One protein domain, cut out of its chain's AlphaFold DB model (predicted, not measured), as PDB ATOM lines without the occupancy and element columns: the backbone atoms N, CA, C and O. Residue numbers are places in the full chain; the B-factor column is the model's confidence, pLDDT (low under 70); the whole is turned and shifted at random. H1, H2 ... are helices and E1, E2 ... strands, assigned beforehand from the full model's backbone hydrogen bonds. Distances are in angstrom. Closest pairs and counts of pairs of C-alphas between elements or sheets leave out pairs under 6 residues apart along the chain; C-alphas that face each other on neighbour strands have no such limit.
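Overview. This is residues 145 to 218 of the 224 residues of an uncharacterized protein of Pyronema omphalodes (strain CBS 100304) (UniProt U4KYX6). The named elements make a C: the small three-strand sheet E1 E2 E3 is one arm, helix H1 is the back, and the short helix H2 with the hairpin of E4 and E5 is the other arm. H1 meets the sheet with its first residues, 181 to 185, and H2 crosses it at a wide angle near its other end. The printed part has 74 residues, with two named helices and five named strands in the order E1 E2 E3 H1 H2 E4 E5; both sheets, E1 - E2 - E3 and E4 - E5, are antiparallel, and the class is mixed, helices and strands. The whole is compact, with a radius of gyration of the C-alphas of 12.5 A, and rounded, spanning 32 by 26 by 25 A.

Along the chain. E1, residues 145 to 147, begins at C-alpha 145 (116.725, 102.292, 106.757). E2, residues 156 to 161, is 15.2 A long, and E3, residues 168 to 172, is 11.4 A long. H1, residues 181 to 191, begins at C-alpha 181 (106.301, 101.878, 101.897) and is 15.2 A long. H2, residues 200 to 206, is 9.8 A long. E4, residues 210 to 212, is followed by E5, residues 215 to 217, which ends at C-alpha 217 (118.717, 101.708, 117.982).

Arrangement. E1, E2 and E3 form a meander, each strand the antiparallel neighbour of the one before. The hairpin of E1 and E2 has N 147 and O 156 within hydrogen-bond range at 2.9 A. In the hairpin of E2 and E3, N 161 and O 168 are 2.9 A apart. The pairing is staggered: E2 pairs with E1 over residues 156 to 158 and with E3 over residues 158 to 161. Before H1, residues 175 to 176 pair antiparallel with residues 179 to 180. H1 is on the sheet but only grazes it, with residues 181 to 185; its closest C-alphas to E2 are those of Ala 181 and Ile 157, 6.9 A apart. H1 and H2 touch, their closest C-alphas being those of Ala 189 and Phe 204, 5.1 A apart. Their lines are only just about perpendicular, at 73 degrees. H2 is not on the sheet E1 E2 E3. E4 and E5 form a hairpin, with N 212 and O 215 at 2.9 A, and both are apart from E1, E2, E3 and H1. In H1 and H2 every O i to N i+4 pair is within hydrogen-bond range.

Size, cuts and confidence. The two C-alphas farthest apart, those of Gly 178 and Gly 213, are 35.5 A apart. The printed part has no cut. No link is long; those from H2 to E4 and from E4 to E5 are tight. The mean pLDDT of the printed part is 89.2, and residue 195 is the one printed residue under 70.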
ATOM      1  N   ILE A 145     115.908 101.123 107.091       94.44
ATOM      2  CA  ILE A 145     116.725 102.292 106.757       94.44
ATOM      3  C   ILE A 145     116.198 102.952 105.486       94.44
ATOM      4  O   ILE A 145     115.622 102.293 104.617       94.44
ATOM      5  N   SER A 146     116.416 104.258 105.371       93.75
ATOM      6  CA  SER A 146     116.149 105.018 104.156       93.75
ATOM      7  C   SER A 146     117.449 105.292 103.404       93.75
ATOM      8  O   SER A 146     118.485 105.589 104.002       93.75
ATOM      9  N   VAL A 147     117.401 105.190 102.077       92.69
ATOM     10  CA  VAL A 147     118.519 105.508 101.185       92.69
ATOM     11  C   VAL A 147     118.008 106.438 100.093       92.69
ATOM     12  O   VAL A 147     117.125 106.075  99.319       92.69
ATOM     13  N   ALA A 148     118.558 107.646 100.033       92.00
ATOM     14  CA  ALA A 148     118.243 108.631  99.005       92.00
ATOM     15  C   ALA A 148     119.393 108.715  97.989       92.00
ATOM     16  O   ALA A 148     120.564 108.705  98.369       92.00
ATOM     17  N   ALA A 149     119.066 108.808  96.698       91.88
ATOM     18  CA  ALA A 149     120.061 108.955  95.631       91.88
ATOM     19  C   ALA A 149     120.644 110.379  95.572       91.88
ATOM     20  O   ALA A 149     121.776 110.584  95.133       91.88
ATOM     21  N   SER A 150     119.863 111.363  96.016       92.12
ATOM     22  CA  SER A 150     120.245 112.765  96.165       92.12
ATOM     23  C   SER A 150     119.464 113.413  97.322       92.12
ATOM     24  O   SER A 150     118.449 112.853  97.747       92.12
ATOM     25  N   PRO A 151     119.887 114.593  97.818       86.06
ATOM     26  CA  PRO A 151     119.190 115.302  98.897       86.06
ATOM     27  C   PRO A 151     117.710 115.602  98.615       86.06
ATOM     28  O   PRO A 151     116.922 115.661  99.550       86.06
ATOM     29  N   ASP A 152     117.339 115.741  97.339       87.31
ATOM     30  CA  ASP A 152     115.981 116.104  96.911       87.31
ATOM     31  C   ASP A 152     115.167 114.905  96.390       87.31
ATOM     32  O   ASP A 152     114.026 115.054  95.953       87.31
ATOM     33  N   SER A 153     115.754 113.703  96.374       91.50
ATOM     34  CA  SER A 153     115.064 112.497  95.910       91.50
ATOM     35  C   SER A 153     114.175 111.901  97.000       91.50
ATOM     36  O   SER A 153     114.542 111.893  98.174       91.50
ATOM     37  N   ILE A 154     113.030 111.336  96.602       89.44
ATOM     38  CA  ILE A 154     112.224 110.508  97.506       89.44
ATOM     39  C   ILE A 154     113.085 109.308  97.927       89.44
ATOM     40  O   ILE A 154     113.575 108.591  97.047       89.44
ATOM     41  N   PRO A 155     113.294 109.081  99.235       92.31
ATOM     42  CA  PRO A 155     114.133 107.991  99.692       92.31
ATOM     43  C   PRO A 155     113.484 106.642  99.402       92.31
ATOM     44  O   PRO A 155     112.275 106.459  99.524       92.31
ATOM     45  N   GLU A 156     114.316 105.664  99.083       95.81
ATOM     46  CA  GLU A 156     113.921 104.269  99.022       95.81
ATOM     47  C   GLU A 156     114.090 103.618 100.397       95.81
ATOM     48  O   GLU A 156     115.002 103.958 101.153       95.81
ATOM     49  N   ILE A 157     113.212 102.672 100.728       97.25
ATOM     50  CA  ILE A 157     113.191 102.000 102.029       97.25
ATOM     51  C   ILE A 157     113.751 100.591 101.889       97.25
ATOM     52  O   ILE A 157     113.370  99.857 100.976       97.25
ATOM     53  N   TYR A 158     114.626 100.208 102.813       96.75
ATOM     54  CA  TYR A 158     115.270  98.899 102.849       96.75
ATOM     55  C   TYR A 158     115.182  98.285 104.242       96.75
ATOM     56  O   TYR A 158     115.183  99.008 105.242       96.75
ATOM     57  N   ILE A 159     115.166  96.955 104.309       95.88
ATOM     58  CA  ILE A 159     115.420  96.232 105.558       95.88
ATOM     59  C   ILE A 159     116.883  96.460 105.956       95.88
ATOM     60  O   ILE A 159     117.790  96.434 105.119       95.88
ATOM     61  N   ALA A 160     117.107  96.725 107.238       93.44
ATOM     62  CA  ALA A 160     118.419  96.984 107.799       93.44
ATOM     63  C   ALA A 160     119.132  95.677 108.171       93.44
ATOM     64  O   ALA A 160     118.620  94.877 108.954       93.44
ATOM     65  N   GLN A 161     120.361  95.506 107.685       90.12
ATOM     66  CA  GLN A 161     121.229  94.385 108.039       90.12
ATOM     67  C   GLN A 161     122.378  94.839 108.947       90.12
ATOM     68  O   GLN A 161     123.149  95.729 108.589       90.12
ATOM     69  N   PHE A 162     122.546  94.187 110.102       85.44
ATOM     70  CA  PHE A 162     123.511  94.569 111.150       85.44
ATOM     71  C   PHE A 162     124.809  93.743 111.136       85.44
ATOM     72  O   PHE A 162     125.318  93.345 112.181       85.44
ATOM     73  N   ASN A 163     125.366  93.459 109.959       79.06
ATOM     74  CA  ASN A 163     126.605  92.671 109.831       79.06
ATOM     75  C   ASN A 163     127.900  93.489 110.003       79.06
ATOM     76  O   ASN A 163     128.997  92.946 109.872       79.06
ATOM     77  N   ALA A 164     127.788  94.788 110.272       70.88
ATOM     78  CA  ALA A 164     128.909  95.704 110.388       70.88
ATOM     79  C   ALA A 164     128.631  96.776 111.443       70.88
ATOM     80  O   ALA A 164     127.513  96.923 111.936       70.88
ATOM     81  N   SER A 165     129.652  97.586 111.733       73.25
ATOM     82  CA  SER A 165     129.509  98.737 112.618       73.25
ATOM     83  C   SER A 165     128.515  99.767 112.112       73.25
ATOM     84  O   SER A 165     128.215 100.618 112.918       73.25
ATOM     85  N   VAL A 166     128.060  99.714 110.849       79.31
ATOM     86  CA  VAL A 166     126.998 100.538 110.242       79.31
ATOM     87  C   VAL A 166     126.015  99.605 109.512       79.31
ATOM     88  O   VAL A 166     126.484  98.824 108.680       79.31
ATOM     89  N   PRO A 167     124.695  99.656 109.786       85.88
ATOM     90  CA  PRO A 167     123.667  98.893 109.109       85.88
ATOM     91  C   PRO A 167     123.684  99.183 107.623       85.88
ATOM     92  O   PRO A 167     123.855 100.326 107.193       85.88
ATOM     93  N   ARG A 168     123.496  98.127 106.845       89.81
ATOM     94  CA  ARG A 168     123.478  98.197 105.389       89.81
ATOM     95  C   ARG A 168     122.081  97.905 104.854       89.81
ATOM     96  O   ARG A 168     121.339  97.177 105.516       89.81
ATOM     97  N   PRO A 169     121.726  98.467 103.687       93.62
ATOM     98  CA  PRO A 169     120.497  98.097 103.003       93.62
ATOM     99  C   PRO A 169     120.598  96.648 102.538       93.62
ATOM    100  O   PRO A 169     121.610  96.265 101.947       93.62
ATOM    101  N   ASP A 170     119.556  95.875 102.815       94.62
ATOM    102  CA  ASP A 170     119.369  94.526 102.287       94.62
ATOM    103  C   ASP A 170     118.252  94.539 101.232       94.62
ATOM    104  O   ASP A 170     118.410  95.131 100.161       94.62
ATOM    105  N   GLU A 171     117.087  93.965 101.535       96.00
ATOM    106  CA  GLU A 171     115.951  93.944 100.620       96.00
ATOM    107  C   GLU A 171     115.209  95.284 100.585       96.00
ATOM    108  O   GLU A 171     114.920  95.895 101.620       96.00
ATOM    109  N   LYS A 172     114.845  95.726  99.376       97.31
ATOM    110  CA  LYS A 172     114.016  96.917  99.168       97.31
ATOM    111  C   LYS A 172     112.565  96.630  99.550       97.31
ATOM    112  O   LYS A 172     111.927  95.738  98.992       97.31
ATOM    113  N   VAL A 173     112.004  97.462 100.420       97.81
ATOM    114  CA  VAL A 173     110.602  97.387 100.835       97.81
ATOM    115  C   VAL A 173     109.761  98.251  99.905       97.81
ATOM    116  O   VAL A 173     109.813  99.477  99.949       97.81
ATOM    117  N   LEU A 174     108.971  97.608  99.045       97.44
ATOM    118  CA  LEU A 174     108.071  98.314  98.127       97.44
ATOM    119  C   LEU A 174     106.737  98.667  98.785       97.44
ATOM    120  O   LEU A 174     106.157  99.709  98.489       97.44
ATOM    121  N   LYS A 175     106.228  97.779  99.647       97.50
ATOM    122  CA  LYS A 175     104.916  97.933 100.269       97.50
ATOM    123  C   LYS A 175     104.894  97.463 101.714       97.50
ATOM    124  O   LYS A 175     105.515  96.459 102.046       97.50
ATOM    125  N   ILE A 176     104.092  98.139 102.528       96.12
ATOM    126  CA  ILE A 176     103.745  97.757 103.897       96.12
ATOM    127  C   ILE A 176     102.220  97.674 103.956       96.12
ATOM    128  O   ILE A 176     101.531  98.621 103.592       96.12
ATOM    129  N   ASN A 177     101.676  96.518 104.347       94.06
ATOM    130  CA  ASN A 177     100.226  96.270 104.377       94.06
ATOM    131  C   ASN A 177      99.501  96.612 103.055       94.06
ATOM    132  O   ASN A 177      98.373  97.096 103.050       94.06
ATOM    133  N   GLY A 178     100.159  96.368 101.915       96.62
ATOM    134  CA  GLY A 178      99.616  96.636 100.576       96.62
ATOM    135  C   GLY A 178      99.732  98.090 100.095       96.62
ATOM    136  O   GLY A 178      99.479  98.353  98.916       96.62
ATOM    137  N   GLU A 179     100.169  99.007 100.954       97.56
ATOM    138  CA  GLU A 179     100.415 100.419 100.663       97.56
ATOM    139  C   GLU A 179     101.892 100.675 100.333       97.56
ATOM    140  O   GLU A 179     102.753  99.962 100.831       97.56
ATOM    141  N   ASP A 180     102.189 101.671  99.489       97.38
ATOM    142  CA  ASP A 180     103.561 102.136  99.231       97.38
ATOM    143  C   ASP A 180     104.329 102.391 100.540       97.38
ATOM    144  O   ASP A 180     103.810 103.036 101.452       97.38
ATOM    145  N   ALA A 181     105.554 101.872 100.640       96.75
ATOM    146  CA  ALA A 181     106.301 101.878 101.897       96.75
ATOM    147  C   ALA A 181     106.588 103.292 102.422       96.75
ATOM    148  O   ALA A 181     106.414 103.543 103.616       96.75
ATOM    149  N   VAL A 182     106.986 104.224 101.550       95.38
ATOM    150  CA  VAL A 182     107.288 105.606 101.951       95.38
ATOM    151  C   VAL A 182     106.014 106.292 102.421       95.38
ATOM    152  O   VAL A 182     106.002 106.880 103.499       95.38
ATOM    153  N   ARG A 183     104.920 106.154 101.664       95.31
ATOM    154  CA  ARG A 183     103.622 106.733 102.026       95.31
ATOM    155  C   ARG A 183     103.079 106.174 103.343       95.31
ATOM    156  O   ARG A 183     102.562 106.934 104.158       95.31
ATOM    157  N   TYR A 184     103.226 104.869 103.574       95.38
ATOM    158  CA  TYR A 184     102.826 104.234 104.829       95.38
ATOM    159  C   TYR A 184     103.602 104.812 106.021       95.38
ATOM    160  O   TYR A 184     103.011 105.147 107.050       95.38
ATOM    161  N   LEU A 185     104.928 104.939 105.888       94.69
ATOM    162  CA  LEU A 185     105.790 105.481 106.939       94.69
ATOM    163  C   LEU A 185     105.548 106.973 107.173       94.69
ATOM    164  O   LEU A 185     105.528 107.395 108.321       94.69
ATOM    165  N   ASP A 186     105.302 107.757 106.127       92.69
ATOM    166  CA  ASP A 186     104.951 109.175 106.247       92.69
ATOM    167  C   ASP A 186     103.630 109.358 107.010       92.69
ATOM    168  O   ASP A 186     103.563 110.068 108.017       92.69
ATOM    169  N   HIS A 187     102.601 108.593 106.631       92.38
ATOM    170  CA  HIS A 187     101.338 108.563 107.360       92.38
ATOM    171  C   HIS A 187     101.535 108.136 108.823       92.38
ATOM    172  O   HIS A 187     100.939 108.714 109.734       92.38
ATOM    173  N   MET A 188     102.394 107.144 109.075       91.19
ATOM    174  CA  MET A 188     102.733 106.712 110.428       91.19
ATOM    175  C   MET A 188     103.490 107.793 111.212       91.19
ATOM    176  O   MET A 188     103.195 107.991 112.388       91.19
ATOM    177  N   ALA A 189     104.429 108.509 110.601       92.00
ATOM    178  CA  ALA A 189     105.186 109.576 111.248       92.00
ATOM    179  C   ALA A 189     104.268 110.743 111.633       92.00
ATOM    180  O   ALA A 189     104.408 111.323 112.711       92.00
ATOM    181  N   LYS A 190     103.289 111.053 110.777       90.12
ATOM    182  CA  LYS A 190     102.313 112.121 110.995       90.12
ATOM    183  C   LYS A 190     101.235 111.763 112.014       90.12
ATOM    184  O   LYS A 190     100.928 112.569 112.889       90.12
ATOM    185  N   ASN A 191     100.666 110.561 111.924       87.75
ATOM    186  CA  ASN A 191      99.451 110.194 112.659       87.75
ATOM    187  C   ASN A 191      99.678 109.137 113.749       87.75
ATOM    188  O   ASN A 191      98.850 108.988 114.643       87.75
ATOM    189  N   GLY A 192     100.792 108.407 113.710       84.06
ATOM    190  CA  GLY A 192     101.110 107.349 114.668       84.06
ATOM    191  C   GLY A 192     101.581 107.872 116.026       84.06
ATOM    192  O   GLY A 192     102.019 109.010 116.161       84.06
ATOM    193  N   ILE A 193     101.526 107.019 117.047       78.94
ATOM    194  CA  ILE A 193     101.846 107.382 118.440       78.94
ATOM    195  C   ILE A 193     103.352 107.519 118.734       78.94
ATOM    196  O   ILE A 193     103.718 108.119 119.737       78.94
ATOM    197  N   LEU A 194     104.220 106.969 117.874       70.44
ATOM    198  CA  LEU A 194     105.671 106.873 118.107       70.44
ATOM    199  C   LEU A 194     106.483 108.045 117.536       70.44
ATOM    200  O   LEU A 194     107.650 108.182 117.881       70.44
ATOM    201  N   GLY A 195     105.890 108.885 116.683       69.50
ATOM    202  CA  GLY A 195     106.532 110.097 116.175       69.50
ATOM    203  C   GLY A 195     106.405 111.224 117.192       69.50
ATOM    204  O   GLY A 195     105.365 111.867 117.252       69.50
ATOM    205  N   THR A 196     107.430 111.470 118.000       82.44
ATOM    206  CA  THR A 196     107.383 112.458 119.092       82.44
ATOM    207  C   THR A 196     108.125 113.753 118.774       82.44
ATOM    208  O   THR A 196     108.173 114.651 119.602       82.44
ATOM    209  N   TYR A 197     108.695 113.907 117.582       89.69
ATOM    210  CA  TYR A 197     109.351 115.156 117.193       89.69
ATOM    211  C   TYR A 197     108.380 116.174 116.587       89.69
ATOM    212  O   TYR A 197     107.422 115.831 115.897       89.69
ATOM    213  N   ILE A 198     108.660 117.456 116.798       90.75
ATOM    214  CA  ILE A 198     107.884 118.534 116.178       90.75
ATOM    215  C   ILE A 198     108.212 118.643 114.679       90.75
ATOM    216  O   ILE A 198     107.315 118.861 113.868       90.75
ATOM    217  N   ASP A 199     109.480 118.441 114.314       91.88
ATOM    218  CA  ASP A 199     109.941 118.448 112.924       91.88
ATOM    219  C   ASP A 199     109.497 117.168 112.180       91.88
ATOM    220  O   ASP A 199     109.744 116.060 112.673       91.88
ATOM    221  N   PRO A 200     108.851 117.284 111.005       92.06
ATOM    222  CA  PRO A 200     108.304 116.137 110.281       92.06
ATOM    223  C   PRO A 200     109.383 115.161 109.797       92.06
ATOM    224  O   PRO A 200     109.173 113.947 109.848       92.06
ATOM    225  N   TYR A 201     110.561 115.648 109.399       90.44
ATOM    226  CA  TYR A 201     111.653 114.786 108.944       90.44
ATOM    227  C   TYR A 201     112.300 114.040 110.113       90.44
ATOM    228  O   TYR A 201     112.609 112.854 109.999       90.44
ATOM    229  N   ALA A 202     112.445 114.689 111.268       91.94
ATOM    230  CA  ALA A 202     112.877 114.043 112.498       91.94
ATOM    231  C   ALA A 202     111.877 112.966 112.950       91.94
ATOM    232  O   ALA A 202     112.302 111.876 113.336       91.94
ATOM    233  N   ARG A 203     110.560 113.216 112.838       92.31
ATOM    234  CA  ARG A 203     109.531 112.188 113.096       92.31
ATOM    235  C   ARG A 203     109.667 110.995 112.166       92.31
ATOM    236  O   ARG A 203     109.612 109.861 112.631       92.31
ATOM    237  N   PHE A 204     109.852 111.233 110.871       93.06
ATOM    238  CA  PHE A 204     110.052 110.156 109.905       93.06
ATOM    239  C   PHE A 204     111.305 109.338 110.242       93.06
ATOM    240  O   PHE A 204     111.248 108.113 110.344       93.06
ATOM    241  N   ASN A 205     112.419 110.014 110.531       91.62
ATOM    242  CA  ASN A 205     113.678 109.380 110.924       91.62
ATOM    243  C   ASN A 205     113.582 108.608 112.249       91.62
ATOM    244  O   ASN A 205     114.395 107.721 112.497       91.62
ATOM    245  N   GLN A 206     112.605 108.910 113.107       90.81
ATOM    246  CA  GLN A 206     112.336 108.145 114.327       90.81
ATOM    247  C   GLN A 206     111.782 106.749 114.038       90.81
ATOM    248  O   GLN A 206     111.954 105.845 114.852       90.81
ATOM    249  N   LEU A 207     111.147 106.540 112.882       92.94
ATOM    250  CA  LEU A 207     110.653 105.225 112.470       92.94
ATOM    251  C   LEU A 207     111.776 104.297 111.994       92.94
ATOM    252  O   LEU A 207     111.598 103.079 111.980       92.94
ATOM    253  N   LEU A 208     112.918 104.866 111.619       93.50
ATOM    254  CA  LEU A 208     114.046 104.177 111.007       93.50
ATOM    255  C   LEU A 208     115.138 103.872 112.033       93.50
ATOM    256  O   LEU A 208     115.171 104.442 113.121       93.50
ATOM    257  N   VAL A 209     116.046 102.965 111.681       92.56
ATOM    258  CA  VAL A 209     117.225 102.659 112.495       92.56
ATOM    259  C   VAL A 209     118.032 103.927 112.743       92.56
ATOM    260  O   VAL A 209     118.380 104.654 111.813       92.56
ATOM    261  N   GLN A 210     118.363 104.161 114.009       85.50
ATOM    262  CA  GLN A 210     119.115 105.335 114.432       85.50
ATOM    263  C   GLN A 210     120.509 104.960 114.917       85.50
ATOM    264  O   GLN A 210     120.729 103.877 115.460       85.50
ATOM    265  N   ILE A 211     121.440 105.899 114.760       82.25
ATOM    266  CA  ILE A 211     122.818 105.794 115.242       82.25
ATOM    267  C   ILE A 211     123.029 106.873 116.280       82.25
ATOM    268  O   ILE A 211     122.929 108.057 115.969       82.25
ATOM    269  N   SER A 212     123.371 106.481 117.497       76.62
ATOM    270  CA  SER A 212     123.724 107.428 118.548       76.62
ATOM    271  C   SER A 212     124.946 106.930 119.300       76.62
ATOM    272  O   SER A 212     124.985 105.791 119.765       76.62
ATOM    273  N   GLY A 213     125.996 107.754 119.361       75.62
ATOM    274  CA  GLY A 213     127.249 107.394 120.035       75.62
ATOM    275  C   GLY A 213     127.894 106.098 119.519       75.62
ATOM    276  O   GLY A 213     128.489 105.363 120.303       75.62
ATOM    277  N   GLY A 214     127.726 105.776 118.228       73.38
ATOM    278  CA  GLY A 214     128.231 104.540 117.613       73.38
ATOM    279  C   GLY A 214     127.422 103.276 117.936       73.38
ATOM    280  O   GLY A 214     127.837 102.182 117.563       73.38
ATOM    281  N   LYS A 215     126.281 103.412 118.620       75.94
ATOM    282  CA  LYS A 215     125.326 102.329 118.875       75.94
ATOM    283  C   LYS A 215     124.099 102.486 117.992       75.94
ATOM    284  O   LYS A 215     123.680 103.604 117.696       75.94
ATOM    285  N   TRP A 216     123.514 101.355 117.629       78.38
ATOM    286  CA  TRP A 216     122.306 101.288 116.817       78.38
ATOM    287  C   TRP A 216     121.091 101.120 117.715       78.38
ATOM    288  O   TRP A 216     121.104 100.293 118.625       78.38
ATOM    289  N   GLY A 217     120.058 101.912 117.453       79.12
ATOM    290  CA  GLY A 217     118.717 101.708 117.982       79.12
ATOM    291  C   GLY A 217     117.811 101.191 116.874       79.12
ATOM    292  O   GLY A 217     117.852 101.704 115.753       79.12
ATOM    293  N   VAL A 218     116.997 100.182 117.180       81.25
ATOM    294  CA  VAL A 218     115.877  99.814 116.308       81.25
ATOM    295  C   VAL A 218     114.912 101.000 116.220       81.25
ATOM    296  O   VAL A 218     114.637 101.656 117.225       81.25
TER     297      VAL A 218